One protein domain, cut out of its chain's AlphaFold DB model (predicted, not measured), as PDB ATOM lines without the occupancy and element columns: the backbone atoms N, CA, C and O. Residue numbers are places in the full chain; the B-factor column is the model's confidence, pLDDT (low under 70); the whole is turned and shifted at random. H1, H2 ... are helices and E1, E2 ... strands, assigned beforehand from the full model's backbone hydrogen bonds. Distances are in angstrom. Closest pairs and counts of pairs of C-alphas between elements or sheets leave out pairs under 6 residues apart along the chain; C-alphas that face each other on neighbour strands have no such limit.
ATOM      1  N   LYS A  12     222.585 170.785 236.427       85.81
ATOM      2  CA  LYS A  12     221.346 171.348 235.855       85.81
ATOM      3  C   LYS A  12     221.516 172.818 235.466       85.81
ATOM      4  O   LYS A  12     221.094 173.203 234.381       85.81
ATOM      5  N   ILE A  13     222.174 173.615 236.312       85.75
ATOM      6  CA  ILE A  13     222.479 175.028 236.028       85.75
ATOM      7  C   ILE A  13     223.414 175.150 234.817       85.75
ATOM      8  O   ILE A  13     223.150 175.952 233.922       85.75
ATOM      9  N   ILE A  14     224.462 174.321 234.745       87.00
ATOM     10  CA  ILE A  14     225.377 174.278 233.590       87.00
ATOM     11  C   ILE A  14     224.618 173.903 232.310       87.00
ATOM     12  O   ILE A  14     224.779 174.544 231.279       87.00
ATOM     13  N   PHE A  15     223.733 172.908 232.363       87.69
ATOM     14  CA  PHE A  15     222.963 172.500 231.189       87.69
ATOM     15  C   PHE A  15     222.011 173.599 230.688       87.69
ATOM     16  O   PHE A  15     221.945 173.854 229.489       87.69
ATOM     17  N   ILE A  16     221.293 174.274 231.593       89.00
ATOM     18  CA  ILE A  16     220.375 175.368 231.229       89.00
ATOM     19  C   ILE A  16     221.147 176.552 230.638       89.00
ATOM     20  O   ILE A  16     220.727 177.113 229.630       89.00
ATOM     21  N   SER A  17     222.294 176.905 231.224       87.50
ATOM     22  CA  SER A  17     223.140 177.990 230.710       87.50
ATOM     23  C   SER A  17     223.719 177.673 229.327       87.50
ATOM     24  O   SER A  17     223.677 178.531 228.450       87.50
ATOM     25  N   VAL A  18     224.154 176.433 229.074       91.88
ATOM     26  CA  VAL A  18     224.589 175.993 227.733       91.88
ATOM     27  C   VAL A  18     223.443 176.061 226.717       91.88
ATOM     28  O   VAL A  18     223.638 176.551 225.605       91.88
ATOM     29  N   LEU A  19     222.235 175.623 227.091       91.75
ATOM     30  CA  LEU A  19     221.068 175.683 226.208       91.75
ATOM     31  C   LEU A  19     220.683 177.131 225.869       91.75
ATOM     32  O   LEU A  19     220.362 177.435 224.723       91.75
ATOM     33  N   PHE A  20     220.766 178.036 226.843       94.31
ATOM     34  CA  PHE A  20     220.500 179.457 226.640       94.31
ATOM     35  C   PHE A  20     221.523 180.111 225.698       94.31
ATOM     36  O   PHE A  20     221.138 180.839 224.785       94.31
ATOM     37  N   ILE A  21     222.815 179.786 225.842       93.31
ATOM     38  CA  ILE A  21     223.872 180.248 224.926       93.31
ATOM     39  C   ILE A  21     223.638 179.718 223.503       93.31
ATOM     40  O   ILE A  21     223.791 180.470 222.541       93.31
ATOM     41  N   LEU A  22     223.220 178.455 223.353       93.31
ATOM     42  CA  LEU A  22     222.868 177.885 222.047       93.31
ATOM     43  C   LEU A  22     221.691 178.622 221.396       93.31
ATOM     44  O   LEU A  22     221.744 178.900 220.201       93.31
ATOM     45  N   ILE A  23     220.661 178.983 222.166       94.00
ATOM     46  CA  ILE A  23     219.508 179.749 221.665       94.00
ATOM     47  C   ILE A  23     219.923 181.170 221.264       94.00
ATOM     48  O   ILE A  23     219.545 181.640 220.195       94.00
ATOM     49  N   ILE A  24     220.738 181.856 222.069       92.00
ATOM     50  CA  ILE A  24     221.253 183.186 221.705       92.00
ATOM     51  C   ILE A  24     222.107 183.103 220.437       92.00
ATOM     52  O   ILE A  24     221.959 183.939 219.549       92.00
ATOM     53  N   SER A  25     222.955 182.079 220.320       90.31
ATOM     54  CA  SER A  25     223.787 181.843 219.138       90.31
ATOM     55  C   SER A  25     222.942 181.635 217.877       90.31
ATOM     56  O   SER A  25     223.198 182.265 216.851       90.31
ATOM     57  N   THR A  26     221.879 180.827 217.940       88.94
ATOM     58  CA  THR A  26     220.991 180.609 216.786       88.94
ATOM     59  C   THR A  26     220.184 181.853 216.425       88.94
ATOM     60  O   THR A  26     220.098 182.191 215.244       88.94
ATOM     61  N   VAL A  27     219.651 182.584 217.409       90.38
ATOM     62  CA  VAL A  27     218.955 183.865 217.184       90.38
ATOM     63  C   VAL A  27     219.900 184.897 216.564       90.38
ATOM     64  O   VAL A  27     219.522 185.582 215.614       90.38
ATOM     65  N   TYR A  28     221.146 184.966 217.034       88.06
ATOM     66  CA  TYR A  28     222.176 185.838 216.474       88.06
ATOM     67  C   TYR A  28     222.522 185.470 215.024       88.06
ATOM     68  O   TYR A  28     222.588 186.355 214.172       88.06
ATOM     69  N   LEU A  29     222.656 184.177 214.702       82.38
ATOM     70  CA  LEU A  29     222.878 183.706 213.327       82.38
ATOM     71  C   LEU A  29     221.704 184.053 212.396       82.38
ATOM     72  O   LEU A  29     221.919 184.479 211.258       82.38
ATOM     73  N   ILE A  30     220.463 183.919 212.874       82.12
ATOM     74  CA  ILE A  30     219.257 184.307 212.124       82.12
ATOM     75  C   ILE A  30     219.235 185.823 211.892       82.12
ATOM     76  O   ILE A  30     218.997 186.269 210.768       82.12
ATOM     77  N   TRP A  31     219.531 186.621 212.921       81.31
ATOM     78  CA  TRP A  31     219.627 188.077 212.812       81.31
ATOM     79  C   TRP A  31     220.718 188.503 211.822       81.31
ATOM     80  O   TRP A  31     220.467 189.341 210.957       81.31
ATOM     81  N   GLN A  32     221.895 187.874 211.873       74.38
ATOM     82  CA  GLN A  32     223.006 188.147 210.962       74.38
ATOM     83  C   GLN A  32     222.638 187.833 209.504       74.38
ATOM     84  O   GLN A  32     222.919 188.638 208.617       74.38
ATOM     85  N   LYS A  33     221.965 186.699 209.256       70.69
ATOM     86  CA  LYS A  33     221.457 186.321 207.928       70.69
ATOM     87  C   LYS A  33     220.405 187.312 207.427       70.69
ATOM     88  O   LYS A  33     220.472 187.747 206.280       70.69
ATOM     89  N   ASN A  34     219.471 187.711 208.288       71.00
ATOM     90  CA  ASN A  34     218.438 188.674 207.924       71.00
ATOM     91  C   ASN A  34     219.006 190.079 207.703       71.00
ATOM     92  O   ASN A  34     218.444 190.816 206.904       71.00
ATOM     93  N   ASN A  35     220.119 190.457 208.333       69.38
ATOM     94  CA  ASN A  35     220.770 191.764 208.176       69.38
ATOM     95  C   ASN A  35     221.886 191.805 207.122       69.38
ATOM     96  O   ASN A  35     222.688 192.743 207.106       69.38
ATOM     97  N   GLN A  36     221.931 190.837 206.204       75.00
ATOM     98  CA  GLN A  36     222.836 190.899 205.058       75.00
ATOM     99  C   GLN A  36     222.488 192.094 204.160       75.00
ATOM    100  O   GLN A  36     221.361 192.230 203.685       75.00
ATOM    101  N   LEU A  37     223.473 192.972 203.948       79.06
ATOM    102  CA  LEU A  37     223.316 194.182 203.134       79.06
ATOM    103  C   LEU A  37     223.216 193.871 201.637       79.06
ATOM    104  O   LEU A  37     222.519 194.575 200.914       79.06
ATOM    105  N   LEU A  38     223.911 192.818 201.204       85.69
ATOM    106  CA  LEU A  38     224.015 192.357 199.826       85.69
ATOM    107  C   LEU A  38     223.923 190.836 199.796       85.69
ATOM    108  O   LEU A  38     224.565 190.147 200.590       85.69
ATOM    109  N   THR A  39     223.146 190.324 198.848       88.38
ATOM    110  CA  THR A  39     223.109 188.900 198.505       88.38
ATOM    111  C   THR A  39     223.261 188.745 197.002       88.38
ATOM    112  O   THR A  39     222.822 189.610 196.244       88.38
ATOM    113  N   PHE A  40     223.865 187.643 196.573       92.56
ATOM    114  CA  PHE A  40     224.226 187.408 195.179       92.56
ATOM    115  C   PHE A  40     223.452 186.231 194.598       92.56
ATOM    116  O   PHE A  40     222.942 185.372 195.328       92.56
ATOM    117  N   VAL A  41     223.357 186.203 193.272       93.62
ATOM    118  CA  VAL A  41     222.923 185.024 192.525       93.62
ATOM    119  C   VAL A  41     223.837 183.857 192.898       93.62
ATOM    120  O   VAL A  41     225.046 184.020 193.057       93.62
ATOM    121  N   LYS A  42     223.242 182.680 193.097       93.69
ATOM    122  CA  LYS A  42     223.994 181.464 193.400       93.69
ATOM    123  C   LYS A  42     224.723 181.010 192.134       93.69
ATOM    124  O   LYS A  42     224.085 180.928 191.092       93.69
ATOM    125  N   ASP A  43     226.014 180.706 192.256       93.00
ATOM    126  CA  ASP A  43     226.877 180.213 191.173       93.00
ATOM    127  C   ASP A  43     226.779 181.072 189.894       93.00
ATOM    128  O   ASP A  43     226.370 180.572 188.846       93.00
ATOM    129  N   PRO A  44     227.093 182.381 189.971       95.88
ATOM    130  CA  PRO A  44     226.929 183.289 188.844       95.88
ATOM    131  C   PRO A  44     227.828 182.888 187.677       95.88
ATOM    132  O   PRO A  44     228.997 182.540 187.860       95.88
ATOM    133  N   ILE A  45     227.267 182.971 186.475       95.88
ATOM    134  CA  ILE A  45     227.931 182.567 185.242       95.88
ATOM    135  C   ILE A  45     228.129 183.789 184.346       95.88
ATOM    136  O   ILE A  45     227.203 184.584 184.185       95.88
ATOM    137  N   LEU A  46     229.313 183.896 183.751       96.62
ATOM    138  CA  LEU A  46     229.645 184.833 182.685       96.62
ATOM    139  C   LEU A  46     230.013 184.030 181.436       96.62
ATOM    140  O   LEU A  46     230.761 183.059 181.525       96.62
ATOM    141  N   GLU A  47     229.472 184.424 180.291       96.69
ATOM    142  CA  GLU A  47     229.889 183.864 179.008       96.69
ATOM    143  C   GLU A  47     231.295 184.376 178.662       96.69
ATOM    144  O   GLU A  47     231.587 185.559 178.865       96.69
ATOM    145  N   ILE A  48     232.176 183.504 178.174       96.69
ATOM    146  CA  ILE A  48     233.528 183.891 177.752       96.69
ATOM    147  C   ILE A  48     233.474 185.030 176.715       96.69
ATOM    148  O   ILE A  48     232.537 185.130 175.926       96.69
ATOM    149  N   ASN A  49     234.443 185.943 176.777       95.50
ATOM    150  CA  ASN A  49     234.585 187.143 175.946       95.50
ATOM    151  C   ASN A  49     233.415 188.144 175.998       95.50
ATOM    152  O   ASN A  49     233.463 189.178 175.332       95.50
ATOM    153  N   HIS A  50     232.403 187.919 176.843       94.50
ATOM    154  CA  HIS A  50     231.308 188.866 177.037       94.50
ATOM    155  C   HIS A  50     231.622 189.900 178.125       94.50
ATOM    156  O   HIS A  50     232.406 189.674 179.054       94.50
ATOM    157  N   GLU A  51     230.973 191.059 178.011       95.06
ATOM    158  CA  GLU A  51     231.062 192.127 179.002       95.06
ATOM    159  C   GLU A  51     230.456 191.688 180.344       95.06
ATOM    160  O   GLU A  51     229.377 191.090 180.412       95.06
ATOM    161  N   PHE A  52     231.156 191.996 181.438       95.25
ATOM    162  CA  PHE A  52     230.710 191.648 182.781       95.25
ATOM    163  C   PHE A  52     229.747 192.693 183.354       95.25
ATOM    164  O   PHE A  52     230.151 193.729 183.883       95.25
ATOM    165  N   ASP A  53     228.458 192.368 183.321       93.44
ATOM    166  CA  ASP A  53     227.401 193.152 183.956       93.44
ATOM    167  C   ASP A  53     227.246 192.767 185.438       93.44
ATOM    168  O   ASP A  53     226.521 191.836 185.809       93.44
ATOM    169  N   TYR A  54     227.947 193.496 186.305       90.69
ATOM    170  CA  TYR A  54     227.971 193.251 187.749       90.69
ATOM    171  C   TYR A  54     226.599 193.404 188.425       90.69
ATOM    172  O   TYR A  54     226.364 192.810 189.482       90.69
ATOM    173  N   GLN A  55     225.672 194.175 187.843       90.25
ATOM    174  CA  GLN A  55     224.357 194.404 188.445       90.25
ATOM    175  C   GLN A  55     223.509 193.131 188.408       90.25
ATOM    176  O   GLN A  55     222.827 192.821 189.384       90.25
ATOM    177  N   LYS A  56     223.629 192.332 187.338       91.81
ATOM    178  CA  LYS A  56     222.926 191.044 187.189       91.81
ATOM    179  C   LYS A  56     223.318 190.001 188.235       91.81
ATOM    180  O   LYS A  56     222.569 189.052 188.463       91.81
ATOM    181  N   ILE A  57     224.477 190.154 188.874       93.44
ATOM    182  CA  ILE A  57     224.951 189.226 189.910       93.44
ATOM    183  C   ILE A  57     224.295 189.514 191.261       93.44
ATOM    184  O   ILE A  57     224.216 188.635 192.122       93.44
ATOM    185  N   ILE A  58     223.814 190.737 191.473       91.19
ATOM    186  CA  ILE A  58     223.233 191.146 192.743       91.19
ATOM    187  C   ILE A  58     221.772 190.687 192.802       91.19
ATOM    188  O   ILE A  58     220.951 191.054 191.970       91.19
ATOM    189  N   LYS A  59     221.434 189.889 193.820       89.56
ATOM    190  CA  LYS A  59     220.084 189.345 194.021       89.56
ATOM    191  C   LYS A  59     219.199 190.260 194.864       89.56
ATOM    192  O   LYS A  59     218.049 190.471 194.516       89.56
ATOM    193  N   ASN A  60     219.715 190.756 195.989       84.25
ATOM    194  CA  ASN A  60     219.014 191.714 196.854       84.25
ATOM    195  C   ASN A  60     220.009 192.690 197.481       84.25
ATOM    196  O   ASN A  60     221.112 192.282 197.861       84.25
ATOM    197  N   ILE A  61     219.565 193.936 197.667       83.25
ATOM    198  CA  ILE A  61     220.296 195.018 198.338       83.25
ATOM    199  C   ILE A  61     219.385 195.634 199.397       83.25
ATOM    200  O   ILE A  61     218.239 195.984 199.109       83.25
ATOM    201  N   LYS A  62     219.887 195.805 200.620       78.00
ATOM    202  CA  LYS A  62     219.205 196.602 201.649       78.00
ATOM    203  C   LYS A  62     219.608 198.075 201.540       78.00
ATOM    204  O   LYS A  62     220.791 198.379 201.399       78.00
ATOM    205  N   ASN A  63     218.630 198.975 201.679       68.62
ATOM    206  CA  ASN A  63     218.766 200.446 201.650       68.62
ATOM    207  C   ASN A  63     219.003 201.087 200.255       68.62
ATOM    208  O   ASN A  63     219.578 202.162 200.157       68.62
ATOM    209  N   VAL A  64     218.470 200.435 199.210       64.94
ATOM    210  CA  VAL A  64     217.988 200.909 197.881       64.94
ATOM    211  C   VAL A  64     218.922 201.699 196.934       64.94
ATOM    212  O   VAL A  64     218.675 201.663 195.733       64.94
ATOM    213  N   GLN A  65     220.023 202.324 197.356       65.19
ATOM    214  CA  GLN A  65     220.922 203.012 196.407       65.19
ATOM    215  C   GLN A  65     221.971 202.042 195.821       65.19
ATOM    216  O   GLN A  65     222.944 201.677 196.477       65.19
ATOM    217  N   THR A  66     221.776 201.605 194.572       62.78
ATOM    218  CA  THR A  66     222.728 200.772 193.802       62.78
ATOM    219  C   THR A  66     223.981 201.535 193.360       62.78
ATOM    220  O   THR A  66     225.013 200.914 193.114       62.78
ATOM    221  N   SER A  67     223.904 202.865 193.283       63.59
ATOM    222  CA  SER A  67     224.977 203.782 192.866       63.59
ATOM    223  C   SER A  67     226.180 203.813 193.817       63.59
ATOM    224  O   SER A  67     227.281 204.157 193.396       63.59
ATOM    225  N   ASP A  68     226.002 203.397 195.073       79.88
ATOM    226  CA  ASP A  68     227.071 203.361 196.080       79.88
ATOM    227  C   ASP A  68     227.936 202.091 196.012       79.88
ATOM    228  O   ASP A  68     228.907 201.947 196.766       79.88
ATOM    229  N   ILE A  69     227.589 201.138 195.142       86.94
ATOM    230  CA  ILE A  69     228.325 199.883 195.004       86.94
ATOM    231  C   ILE A  69     229.559 200.117 194.137       86.94
ATOM    232  O   ILE A  69     229.465 200.411 192.949       86.94
ATOM    233  N   LYS A  70     230.736 199.907 194.726       91.31
ATOM    234  CA  LYS A  70     231.997 199.847 193.980       91.31
ATOM    235  C   LYS A  70     232.333 198.390 193.696       91.31
ATOM    236  O   LYS A  70     232.237 197.557 194.596       91.31
ATOM    237  N   VAL A  71     232.744 198.087 192.471       94.06
ATOM    238  CA  VAL A  71     233.087 196.723 192.055       94.06
ATOM    239  C   VAL A  71     234.536 196.690 191.592       94.06
ATOM    240  O   VAL A  71     234.937 197.463 190.729       94.06
ATOM    241  N   ASP A  72     235.322 195.800 192.191       95.94
ATOM    242  CA  ASP A  72     236.685 195.487 191.777       95.94
ATOM    243  C   ASP A  72     236.668 194.202 190.942       95.94
ATOM    244  O   ASP A  72     236.425 193.103 191.455       95.94
ATOM    245  N   THR A  73     236.908 194.370 189.642       95.88
ATOM    246  CA  THR A  73     236.989 193.305 188.634       95.88
ATOM    247  C   THR A  73     238.430 192.997 188.223       95.88
ATOM    248  O   THR A  73     238.635 192.217 187.303       95.88
ATOM    249  N   SER A  74     239.446 193.541 188.904       96.12
ATOM    250  CA  SER A  74     240.863 193.400 188.515       96.12
ATOM    251  C   SER A  74     241.353 191.951 188.392       96.12
ATOM    252  O   SER A  74     242.311 191.672 187.672       96.12
ATOM    253  N   LYS A  75     240.709 191.019 189.101       96.31
ATOM    254  CA  LYS A  75     241.024 189.583 189.084       96.31
ATOM    255  C   LYS A  75     240.125 188.765 188.156       96.31
ATOM    256  O   LYS A  75     240.374 187.568 187.999       96.31
ATOM    257  N   LEU A  76     239.095 189.376 187.576       96.75
ATOM    258  CA  LEU A  76     238.210 188.729 186.618       96.75
ATOM    259  C   LEU A  76     238.928 188.604 185.276       96.75
ATOM    260  O   LEU A  76     239.380 189.598 184.716       96.75
ATOM    261  N   LYS A  77     239.002 187.379 184.757       96.56
ATOM    262  CA  LYS A  77     239.465 187.105 183.398       96.56
ATOM    263  C   LYS A  77     238.296 186.543 182.611       96.56
ATOM    264  O   LYS A  77     237.903 185.406 182.851       96.56
ATOM    265  N   ASN A  78     237.696 187.353 181.745       95.00
ATOM    266  CA  ASN A  78     236.574 186.924 180.910       95.00
ATOM    267  C   ASN A  78     237.028 186.277 179.594       95.00
ATOM    268  O   ASN A  78     236.193 185.729 178.897       95.00
ATOM    269  N   ASP A  79     238.324 186.284 179.292       94.69
ATOM    270  CA  ASP A  79     238.953 185.689 178.106       94.69
ATOM    271  C   ASP A  79     239.387 184.229 178.302       94.69
ATOM    272  O   ASP A  79     239.971 183.603 177.417       94.69
ATOM    273  N   LYS A  80     239.143 183.672 179.490       95.00
ATOM    274  CA  LYS A  80     239.575 182.323 179.839       95.00
ATOM    275  C   LYS A  80     238.577 181.647 180.759       95.00
ATOM    276  O   LYS A  80     238.293 182.159 181.837       95.00
ATOM    277  N   ILE A  81     238.152 180.438 180.398       95.62
ATOM    278  CA  ILE A  81     237.295 179.591 181.239       95.62
ATOM    279  C   ILE A  81     237.922 179.397 182.624       95.62
ATOM    280  O   ILE A  81     239.114 179.103 182.759       95.62
ATOM    281  N   GLY A  82     237.113 179.562 183.668       96.19
ATOM    282  CA  GLY A  82     237.566 179.437 185.047       96.19
ATOM    283  C   GLY A  82     236.621 180.085 186.047       96.19
ATOM    284  O   GLY A  82     235.561 180.590 185.697       96.19
ATOM    285  N   SER A  83     237.014 180.070 187.318       97.44
ATOM    286  CA  SER A  83     236.277 180.732 188.394       97.44
ATOM    287  C   SER A  83     237.131 181.858 188.960       97.44
ATOM    288  O   SER A  83     238.236 181.608 189.449       97.44
ATOM    289  N   TYR A  84     236.643 183.095 188.868       97.81
ATOM    290  CA  TYR A  84     237.419 184.285 189.215       97.81
ATOM    291  C   TYR A  84     236.715 185.128 190.276       97.81
ATOM    292  O   TYR A  84     235.514 185.378 190.164       97.81
ATOM    293  N   PRO A  85     237.439 185.604 191.300       97.19
ATOM    294  CA  PRO A  85     236.848 186.424 192.342       97.19
ATOM    295  C   PRO A  85     236.595 187.853 191.846       97.19
ATOM    296  O   PRO A  85     237.498 188.511 191.334       97.19
ATOM    297  N   VAL A  86     235.390 188.355 192.097       97.50
ATOM    298  CA  VAL A  86     235.004 189.767 191.974       97.50
ATOM    299  C   VAL A  86     234.644 190.291 193.359       97.50
ATOM    300  O   VAL A  86     233.930 189.623 194.113       97.50
ATOM    301  N   THR A  87     235.132 191.479 193.715       96.44
ATOM    302  CA  THR A  87     234.880 192.077 195.032       96.44
ATOM    303  C   THR A  87     233.920 193.257 194.929       96.44
ATOM    304  O   THR A  87     234.228 194.279 194.328       96.44
ATOM    305  N   TYR A  88     232.768 193.133 195.583       93.56
ATOM    306  CA  TYR A  88     231.775 194.191 195.750       93.56
ATOM    307  C   TYR A  88     232.027 194.922 197.065       93.56
ATOM    308  O   TYR A  88     232.213 194.294 198.110       93.56
ATOM    309  N   ILE A  89     232.011 196.248 197.028       91.44
ATOM    310  CA  ILE A  89     232.201 197.115 198.187       91.44
ATOM    311  C   ILE A  89     230.946 197.961 198.360       91.44
ATOM    312  O   ILE A  89     230.593 198.739 197.477       91.44
ATOM    313  N   TYR A  90     230.292 197.826 199.511       89.06
ATOM    314  CA  TYR A  90     229.074 198.564 199.841       89.06
ATOM    315  C   TYR A  90     229.057 198.912 201.325       89.06
ATOM    316  O   TYR A  90     229.291 198.046 202.174       89.06
ATOM    317  N   GLN A  91     228.828 200.190 201.637       85.81
ATOM    318  CA  GLN A  91     228.883 200.730 203.005       85.81
ATOM    319  C   GLN A  91     230.171 200.326 203.757       85.81
ATOM    320  O   GLN A  91     230.146 199.946 204.926       85.81
ATOM    321  N   GLY A  92     231.308 200.324 203.051       85.00
ATOM    322  CA  GLY A  92     232.620 199.945 203.593       85.00
ATOM    323  C   GLY A  92     232.853 198.438 203.785       85.00
ATOM    324  O   GLY A  92     233.978 198.040 204.086       85.00
ATOM    325  N   LYS A  93     231.845 197.579 203.576       87.19
ATOM    326  CA  LYS A  93     231.995 196.116 203.657       87.19
ATOM    327  C   LYS A  93     232.369 195.526 202.303       87.19
ATOM    328  O   LYS A  93     231.834 195.945 201.279       87.19
ATOM    329  N   LYS A  94     233.263 194.534 202.318       91.50
ATOM    330  CA  LYS A  94     233.708 193.792 201.132       91.50
ATOM    331  C   LYS A  94     232.994 192.446 201.043       91.50
ATOM    332  O   LYS A  94     232.939 191.713 202.028       91.50
ATOM    333  N   PHE A  95     232.517 192.113 199.853       92.50
ATOM    334  CA  PHE A  95     231.895 190.836 199.530       92.50
ATOM    335  C   PHE A  95     232.580 190.260 198.297       92.50
ATOM    336  O   PHE A  95     232.588 190.895 197.247       92.50
ATOM    337  N   THR A  96     233.156 189.069 198.417       94.38
ATOM    338  CA  THR A  96     233.800 188.396 197.287       94.38
ATOM    339  C   THR A  96     232.868 187.340 196.723       94.38
ATOM    340  O   THR A  96     232.352 186.506 197.467       94.38
ATOM    341  N   VAL A  97     232.673 187.376 195.411       96.12
ATOM    342  CA  VAL A  97     231.850 186.426 194.664       96.12
ATOM    343  C   VAL A  97     232.713 185.818 193.574       96.12
ATOM    344  O   VAL A  97     233.353 186.548 192.823       96.12
ATOM    345  N   ASN A  98     232.734 184.494 193.484       97.00
ATOM    346  CA  ASN A  98     233.409 183.811 192.389       97.00
ATOM    347  C   ASN A  98     232.471 183.754 191.180       97.00
ATOM    348  O   ASN A  98     231.376 183.199 191.278       97.00
ATOM    349  N   ILE A  99     232.896 184.347 190.068       97.94
ATOM    350  CA  ILE A  99     232.194 184.332 188.786       97.94
ATOM    351  C   ILE A  99     232.747 183.182 187.951       97.94
ATOM    352  O   ILE A  99     233.954 183.110 187.720       97.94
ATOM    353  N   ASN A 100     231.865 182.292 187.505       97.38
ATOM    354  CA  ASN A 100     232.225 181.162 186.660       97.38
ATOM    355  C   ASN A 100     232.157 181.593 185.194       97.38
ATOM    356  O   ASN A 100     231.070 181.770 184.649       97.38
ATOM    357  N   VAL A 101     233.316 181.776 184.571       97.75
ATOM    358  CA  VAL A 101     233.442 182.036 183.138       97.75
ATOM    359  C   VAL A 101     233.377 180.704 182.411       97.75
ATOM    360  O   VAL A 101     234.199 179.821 182.666       97.75
ATOM    361  N   VAL A 102     232.383 180.550 181.546       97.00
ATOM    362  CA  VAL A 102     232.116 179.323 180.786       97.00
ATOM    363  C   VAL A 102     231.785 179.680 179.342       97.00
ATOM    364  O   VAL A 102     231.403 180.813 179.063       97.00
ATOM    365  N   ASP A 103     231.885 178.700 178.452       97.69
ATOM    366  CA  ASP A 103     231.341 178.794 177.100       97.69
ATOM    367  C   ASP A 103     230.060 177.951 177.018       97.69
ATOM    368  O   ASP A 103     230.045 176.764 177.362       97.69
TER     369      ASP A 103
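AT A GLANCE: This is residues 12 to 103 of the 290 residues of an uncharacterized protein of Coprobacillus sp. 3_3_56FAA (UniProt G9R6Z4). A small curled sheet of four strands, built on the long hairpin of E5 and E6, makes the body together with the short strand pair E1 and E3 and the small helix H2 next to it; from this body one long helix, H1, sticks out like a handle, with residues 12 to 34 standing free. The printed part has 92 residues, with two named helices and six named strands in the order H1 E1 E2 H2 E3 E4 E5 E6, and its class is mixed, helices and strands. The larger sheet is mixed, in the order E2, E6, E5, E4, and E1 and E3 make an antiparallel sheet of two. The whole is a rod spanning 63 by 29 by 18 A, only just extended, close to loose, with a radius of gyration of the C-alphas of 18.5 A.

HOW THE PARTS SIT: E5, residues 82 to 90, and E6, residues 93 to 102, form an antiparallel hairpin at 153 degrees, with N 86 and O 97 2.8 A apart, within hydrogen-bond range. E4, residues 70 to 72, is an edge strand and forms a hairpin with E5, also antiparallel at 153 degrees, with N 72 and O 87 at 2.8 A. E4, E5 and E6 are a meander, each strand the antiparallel neighbour of the one before. The other edge strand, E2, residues 45 to 47, is parallel to E6 at 49 degrees, with N 46 and O 100 at 2.9 A. This sheet is strongly twisted and curled like part of a barrel. H2, residues 54 to 57, only grazes it. E1, residues 38 to 40, and E3, residues 58 to 61, are antiparallel at 162 degrees, with N 39 and O 60 at 3.0 A. The closest C-alphas of E1 and E6, those of Phe 40 and Val 97, are 7.7 A apart. H1, residues 12 to 34, is not on the larger sheet and is apart from H2 and E3. In H1 every O i to N i+4 pair is within hydrogen-bond range; H2 is too short for such a pair.

IN THESE COORDINATES: E5 is 25.6 A long and E6 28.4 A, from C-alpha 93 at (231.995, 196.116, 203.657) to C-alpha 102 at (232.116, 179.323, 180.786). H1 runs 33.0 A from C-alpha 12 at (221.346, 171.348, 235.855). E1, E2, E3, E4 and H2 have three or four residues each.

THE WHOLE: The C-alphas farthest apart, those of Lys 12 and Asn 49, are 63.4 A apart. Without H1 the body spans 35 by 20 by 16 A. The printed part has no cut, and no link is long. The mean pLDDT of the printed part is 89.4; residue 35 and residues 63 to 67 are under 70.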